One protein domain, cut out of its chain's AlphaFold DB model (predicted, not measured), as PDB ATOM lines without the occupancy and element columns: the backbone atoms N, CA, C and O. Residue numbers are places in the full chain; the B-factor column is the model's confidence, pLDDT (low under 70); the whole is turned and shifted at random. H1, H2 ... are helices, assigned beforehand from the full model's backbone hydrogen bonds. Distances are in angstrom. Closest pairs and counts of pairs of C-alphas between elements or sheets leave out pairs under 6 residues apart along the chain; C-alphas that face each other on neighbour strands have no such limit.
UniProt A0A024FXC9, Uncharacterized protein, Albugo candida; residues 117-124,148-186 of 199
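Overview. This is residues 117 to 124 and 148 to 186 of the 199 residues of an uncharacterized protein of Albugo candida (UniProt A0A024FXC9). A long helix, H2, forms the middle of this flat model, with a short helix, H1, packed on one side of it and a helix of medium length, H3, packed on the opposite side. H3 folds back after a loop at the end of H2 and crosses H2 at a steep angle, as does H1, and H1 and H3 are apart. The printed part has 47 residues with three named helices, H1, H2 and H3 in that order, and no named strand, and its class is all helix. It is compact, with a radius of gyration of the C-alphas of 10.7 A, and its C-alphas span 28 by 26 by 13 A.

Arrangement. Start at H1, residues 118 to 124, and look for the place where it touches H2, residues 148 to 165. The two touch, and their closest C-alphas are those of Ala 121 and Ala 156, 5.7 A apart. H2 touches H1 with residues 152 to 160 alone. Their lines stand at a steep tilt of 59 degrees, opposite ways. Go on to H3, residues 172 to 183, which also touches H2; the closest C-alphas are those of Gly 158 and Leu 176, 6.2 A apart. Here H2 takes part with residues 154 to 162 alone. H2 and H3 run opposite ways at a steep tilt of 53 degrees. H1 and H3 are apart. In H1, H2 and H3 every O i to N i+4 pair is within hydrogen-bond range.

Along the chain. Find C-alpha 118 at (19.846, -37.163, -40.668), where H1 begins; it runs to residue 124, 9.9 A from first to last C-alpha. After the cut, find C-alpha 148 at (7.072, -27.693, -39.615); from there H2 runs 25.4 A to C-alpha 165. H3 spans 16.4 A from C-alpha 172 to C-alpha 183, which you will find at (7.816, -39.299, -28.936).

Size, cuts and confidence. Look for the two C-alphas farthest apart at His 148 and Thr 168, 29.2 A from each other. Residues 125 to 147 are not printed, and the gap from C-alpha 124 to C-alpha 148 is 13.5 A; the link from H1 to H2 lies across this cut. The link from H2 to H3, six residues, is short. Look in the B-factor column for the pLDDT, the model's own confidence: its mean over the printed part is 72.5, and it is under 70 in residues 117 to 124, 148 to 150 and 184 to 186.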
ATOM      1  N   THR A 117      21.657 -40.012 -44.132       51.94
ATOM      2  CA  THR A 117      22.114 -39.208 -43.005       51.94
ATOM      3  C   THR A 117      20.946 -38.346 -42.526       51.94
ATOM      4  O   THR A 117      20.082 -37.963 -43.317       51.94
ATOM      5  N   HIS A 118      20.901 -38.018 -41.232       52.41
ATOM      6  CA  HIS A 118      19.846 -37.163 -40.668       52.41
ATOM      7  C   HIS A 118      19.641 -35.883 -41.504       52.41
ATOM      8  O   HIS A 118      18.517 -35.489 -41.802       52.41
ATOM      9  N   GLN A 119      20.736 -35.285 -41.976       56.00
ATOM     10  CA  GLN A 119      20.704 -34.091 -42.817       56.00
ATOM     11  C   GLN A 119      20.064 -34.336 -44.196       56.00
ATOM     12  O   GLN A 119      19.279 -33.507 -44.652       56.00
ATOM     13  N   GLU A 120      20.337 -35.477 -44.837       56.22
ATOM     14  CA  GLU A 120      19.715 -35.858 -46.114       56.22
ATOM     15  C   GLU A 120      18.222 -36.188 -45.950       56.22
ATOM     16  O   GLU A 120      17.418 -35.793 -46.795       56.22
ATOM     17  N   ALA A 121      17.832 -36.847 -44.851       56.97
ATOM     18  CA  ALA A 121      16.426 -37.103 -44.520       56.97
ATOM     19  C   ALA A 121      15.655 -35.791 -44.340       56.97
ATOM     20  O   ALA A 121      14.620 -35.588 -44.976       56.97
ATOM     21  N   VAL A 122      16.181 -34.878 -43.518       60.66
ATOM     22  CA  VAL A 122      15.565 -33.570 -43.270       60.66
ATOM     23  C   VAL A 122      15.467 -32.761 -44.564       60.66
ATOM     24  O   VAL A 122      14.417 -32.182 -44.844       60.66
ATOM     25  N   GLN A 123      16.513 -32.753 -45.396       61.16
ATOM     26  CA  GLN A 123      16.503 -32.040 -46.674       61.16
ATOM     27  C   GLN A 123      15.478 -32.623 -47.656       61.16
ATOM     28  O   GLN A 123      14.742 -31.868 -48.299       61.16
ATOM     29  N   TYR A 124      15.385 -33.950 -47.749       56.47
ATOM     30  CA  TYR A 124      14.401 -34.616 -48.595       56.47
ATOM     31  C   TYR A 124      12.976 -34.316 -48.129       56.47
ATOM     32  O   TYR A 124      12.151 -33.892 -48.929       56.47
ATOM     33  N   HIS A 148       6.734 -26.835 -38.483       60.84
ATOM     34  CA  HIS A 148       7.072 -27.693 -39.615       60.84
ATOM     35  C   HIS A 148       8.486 -28.268 -39.465       60.84
ATOM     36  O   HIS A 148       8.690 -29.451 -39.698       60.84
ATOM     37  N   GLN A 149       9.446 -27.464 -39.007       57.47
ATOM     38  CA  GLN A 149      10.821 -27.913 -38.789       57.47
ATOM     39  C   GLN A 149      10.926 -28.959 -37.666       57.47
ATOM     40  O   GLN A 149      11.550 -29.993 -37.873       57.47
ATOM     41  N   LEU A 150      10.221 -28.752 -36.547       67.69
ATOM     42  CA  LEU A 150      10.090 -29.734 -35.458       67.69
ATOM     43  C   LEU A 150       9.417 -31.036 -35.914       67.69
ATOM     44  O   LEU A 150       9.835 -32.123 -35.530       67.69
ATOM     45  N   PHE A 151       8.375 -30.945 -36.744       72.94
ATOM     46  CA  PHE A 151       7.725 -32.127 -37.309       72.94
ATOM     47  C   PHE A 151       8.681 -32.924 -38.203       72.94
ATOM     48  O   PHE A 151       8.762 -34.144 -38.086       72.94
ATOM     49  N   LEU A 152       9.427 -32.241 -39.073       74.94
ATOM     50  CA  LEU A 152      10.395 -32.885 -39.956       74.94
ATOM     51  C   LEU A 152      11.538 -33.557 -39.195       74.94
ATOM     52  O   LEU A 152      11.956 -34.640 -39.590       74.94
ATOM     53  N   GLU A 153      12.004 -32.943 -38.110       75.00
ATOM     54  CA  GLU A 153      13.024 -33.502 -37.220       75.00
ATOM     55  C   GLU A 153      12.522 -34.787 -36.544       75.00
ATOM     56  O   GLU A 153      13.147 -35.836 -36.665       75.00
ATOM     57  N   VAL A 154      11.316 -34.762 -35.964       75.94
ATOM     58  CA  VAL A 154      10.707 -35.945 -35.328       75.94
ATOM     59  C   VAL A 154      10.454 -37.075 -36.336       75.94
ATOM     60  O   VAL A 154      10.630 -38.250 -36.013       75.94
ATOM     61  N   VAL A 155      10.060 -36.750 -37.571       81.12
ATOM     62  CA  VAL A 155       9.884 -37.751 -38.635       81.12
ATOM     63  C   VAL A 155      11.230 -38.312 -39.098       81.12
ATOM     64  O   VAL A 155      11.333 -39.520 -39.308       81.12
ATOM     65  N   ALA A 156      12.260 -37.475 -39.241       79.12
ATOM     66  CA  ALA A 156      13.602 -37.921 -39.604       79.12
ATOM     67  C   ALA A 156      14.190 -38.859 -38.538       79.12
ATOM     68  O   ALA A 156      14.697 -39.927 -38.888       79.12
ATOM     69  N   ASP A 157      14.038 -38.522 -37.257       78.38
ATOM     70  CA  ASP A 157      14.442 -39.380 -36.143       78.38
ATOM     71  C   ASP A 157      13.669 -40.699 -36.143       78.38
ATOM     72  O   ASP A 157      14.268 -41.769 -36.052       78.38
ATOM     73  N   GLY A 158      12.348 -40.655 -36.337       81.25
ATOM     74  CA  GLY A 158      11.533 -41.868 -36.408       81.25
ATOM     75  C   GLY A 158      11.956 -42.794 -37.547       81.25
ATOM     76  O   GLY A 158      12.019 -44.012 -37.369       81.25
ATOM     77  N   LEU A 159      12.303 -42.236 -38.708       81.56
ATOM     78  CA  LEU A 159      12.825 -43.005 -39.839       81.56
ATOM     79  C   LEU A 159      14.215 -43.586 -39.550       81.56
ATOM     80  O   LEU A 159      14.464 -44.747 -39.877       81.56
ATOM     81  N   ALA A 160      15.103 -42.826 -38.907       76.81
ATOM     82  CA  ALA A 160      16.416 -43.317 -38.499       76.81
ATOM     83  C   ALA A 160      16.300 -44.474 -37.489       76.81
ATOM     84  O   ALA A 160      17.007 -45.479 -37.596       76.81
ATOM     85  N   GLU A 161      15.372 -44.366 -36.540       79.56
ATOM     86  CA  GLU A 161      15.073 -45.410 -35.562       79.56
ATOM     87  C   GLU A 161      14.414 -46.636 -36.206       79.56
ATOM     88  O   GLU A 161      14.770 -47.765 -35.873       79.56
ATOM     89  N   LEU A 162      13.541 -46.444 -37.198       78.94
ATOM     90  CA  LEU A 162      12.962 -47.535 -37.985       78.94
ATOM     91  C   LEU A 162      14.050 -48.319 -38.731       78.94
ATOM     92  O   LEU A 162      14.059 -49.553 -38.712       78.94
ATOM     93  N   CYS A 163      15.003 -47.614 -39.347       76.62
ATOM     94  CA  CYS A 163      16.157 -48.230 -40.002       76.62
ATOM     95  C   CYS A 163      17.053 -49.001 -39.021       76.62
ATOM     96  O   CYS A 163      17.690 -49.977 -39.420       76.62
ATOM     97  N   ARG A 164      17.102 -48.591 -37.747       74.88
ATOM     98  CA  ARG A 164      17.862 -49.289 -36.702       74.88
ATOM     99  C   ARG A 164      17.128 -50.516 -36.167       74.88
ATOM    100  O   ARG A 164      17.754 -51.554 -35.983       74.88
ATOM    101  N   ALA A 165      15.824 -50.398 -35.932       73.75
ATOM    102  CA  ALA A 165      15.000 -51.462 -35.373       73.75
ATOM    103  C   ALA A 165      14.702 -52.587 -36.376       73.75
ATOM    104  O   ALA A 165      14.449 -53.711 -35.955       73.75
ATOM    105  N   GLN A 166      14.732 -52.290 -37.683       79.62
ATOM    106  CA  GLN A 166      14.472 -53.235 -38.782       79.62
ATOM    107  C   GLN A 166      13.265 -54.166 -38.533       79.62
ATOM    108  O   GLN A 166      13.391 -55.388 -38.648       79.62
ATOM    109  N   PRO A 167      12.080 -53.624 -38.185       79.81
ATOM    110  CA  PRO A 167      10.876 -54.441 -38.100       79.81
ATOM    111  C   PRO A 167      10.554 -55.061 -39.467       79.81
ATOM    112  O   PRO A 167      10.943 -54.539 -40.517       79.81
ATOM    113  N   THR A 168       9.804 -56.163 -39.466       80.38
ATOM    114  CA  THR A 168       9.313 -56.769 -40.709       80.38
ATOM    115  C   THR A 168       8.508 -55.748 -41.518       80.38
ATOM    116  O   THR A 168       7.880 -54.842 -40.963       80.38
ATOM    117  N   SER A 169       8.545 -55.856 -42.847       74.94
ATOM    118  CA  SER A 169       7.977 -54.840 -43.746       74.94
ATOM    119  C   SER A 169       6.480 -54.591 -43.522       74.94
ATOM    120  O   SER A 169       6.012 -53.470 -43.705       74.94
ATOM    121  N   ASP A 170       5.743 -55.604 -43.063       78.81
ATOM    122  CA  ASP A 170       4.328 -55.524 -42.694       78.81
ATOM    123  C   ASP A 170       4.084 -54.781 -41.365       78.81
ATOM    124  O   ASP A 170       3.002 -54.234 -41.153       78.81
ATOM    125  N   GLN A 171       5.087 -54.712 -40.485       76.69
ATOM    126  CA  GLN A 171       5.021 -54.026 -39.191       76.69
ATOM    127  C   GLN A 171       5.712 -52.661 -39.190       76.69
ATOM    128  O   GLN A 171       5.513 -51.891 -38.253       76.69
ATOM    129  N   ALA A 172       6.480 -52.316 -40.225       79.19
ATOM    130  CA  ALA A 172       7.281 -51.093 -40.268       79.19
ATOM    131  C   ALA A 172       6.456 -49.811 -40.069       79.19
ATOM    132  O   ALA A 172       6.831 -48.944 -39.281       79.19
ATOM    133  N   ILE A 173       5.291 -49.713 -40.715       79.62
ATOM    134  CA  ILE A 173       4.400 -48.548 -40.579       79.62
ATOM    135  C   ILE A 173       3.803 -48.480 -39.170       79.62
ATOM    136  O   ILE A 173       3.741 -47.408 -38.573       79.62
ATOM    137  N   LYS A 174       3.382 -49.625 -38.620       77.94
ATOM    138  CA  LYS A 174       2.797 -49.707 -37.277       77.94
ATOM    139  C   LYS A 174       3.826 -49.359 -36.204       77.94
ATOM    140  O   LYS A 174       3.521 -48.629 -35.268       77.94
ATOM    141  N   TRP A 175       5.048 -49.850 -36.375       88.69
ATOM    142  CA  TRP A 175       6.176 -49.555 -35.508       88.69
ATOM    143  C   TRP A 175       6.511 -48.062 -35.533       88.69
ATOM    144  O   TRP A 175       6.561 -47.438 -34.476       88.69
ATOM    145  N   LEU A 176       6.643 -47.470 -36.727       83.19
ATOM    146  CA  LEU A 176       6.923 -46.040 -36.875       83.19
ATOM    147  C   LEU A 176       5.796 -45.185 -36.286       83.19
ATOM    148  O   LEU A 176       6.062 -44.202 -35.605       83.19
ATOM    149  N   GLY A 177       4.539 -45.579 -36.503       78.50
ATOM    150  CA  GLY A 177       3.375 -44.918 -35.916       78.50
ATOM    151  C   GLY A 177       3.412 -44.920 -34.387       78.50
ATOM    152  O   GLY A 177       3.266 -43.865 -33.780       78.50
ATOM    153  N   ASN A 178       3.674 -46.073 -33.765       81.06
ATOM    154  CA  ASN A 178       3.804 -46.172 -32.308       81.06
ATOM    155  C   ASN A 178       4.968 -45.326 -31.780       81.06
ATOM    156  O   ASN A 178       4.798 -44.587 -30.815       81.06
ATOM    157  N   TRP A 179       6.117 -45.376 -32.456       86.06
ATOM    158  CA  TRP A 179       7.294 -44.590 -32.092       86.06
ATOM    159  C   TRP A 179       7.008 -43.081 -32.132       86.06
ATOM    160  O   TRP A 179       7.321 -42.354 -31.189       86.06
ATOM    161  N   LEU A 180       6.346 -42.607 -33.194       81.44
ATOM    162  CA  LEU A 180       5.966 -41.199 -33.342       81.44
ATOM    163  C   LEU A 180       4.951 -40.768 -32.278       81.44
ATOM    164  O   LEU A 180       5.045 -39.656 -31.756       81.44
ATOM    165  N   LEU A 181       3.998 -41.639 -31.937       79.44
ATOM    166  CA  LEU A 181       3.028 -41.373 -30.879       79.44
ATOM    167  C   LEU A 181       3.726 -41.226 -29.524       79.44
ATOM    168  O   LEU A 181       3.499 -40.221 -28.851       79.44
ATOM    169  N   GLU A 182       4.618 -42.151 -29.161       77.12
ATOM    170  CA  GLU A 182       5.395 -42.125 -27.910       77.12
ATOM    171  C   GLU A 182       6.312 -40.900 -27.786       77.12
ATOM    172  O   GLU A 182       6.517 -40.388 -26.686       77.12
ATOM    173  N   LYS A 183       6.863 -40.419 -28.906       73.50
ATOM    174  CA  LYS A 183       7.816 -39.299 -28.936       73.50
ATOM    175  C   LYS A 183       7.186 -37.930 -29.177       73.50
ATOM    176  O   LYS A 183       7.883 -36.921 -29.073       73.50
ATOM    177  N   SER A 184       5.887 -37.856 -29.464       61.22
ATOM    178  CA  SER A 184       5.212 -36.571 -29.650       61.22
ATOM    179  C   SER A 184       5.124 -35.784 -28.331       61.22
ATOM    180  O   SER A 184       4.468 -36.188 -27.374       61.22
ATOM    181  N   ALA A 185       5.764 -34.611 -28.281       55.50
ATOM    182  CA  ALA A 185       5.772 -33.725 -27.107       55.50
ATOM    183  C   ALA A 185       4.399 -33.095 -26.783       55.50
ATOM    184  O   ALA A 185       4.254 -32.381 -25.793       55.50
ATOM    185  N   SER A 186       3.393 -33.329 -27.627       54.00
ATOM    186  CA  SER A 186       2.056 -32.740 -27.548       54.00
ATOM    187  C   SER A 186       0.966 -33.743 -27.170       54.00
ATOM    188  O   SER A 186      -0.202 -33.477 -27.452       54.00
TER     189      SER A 186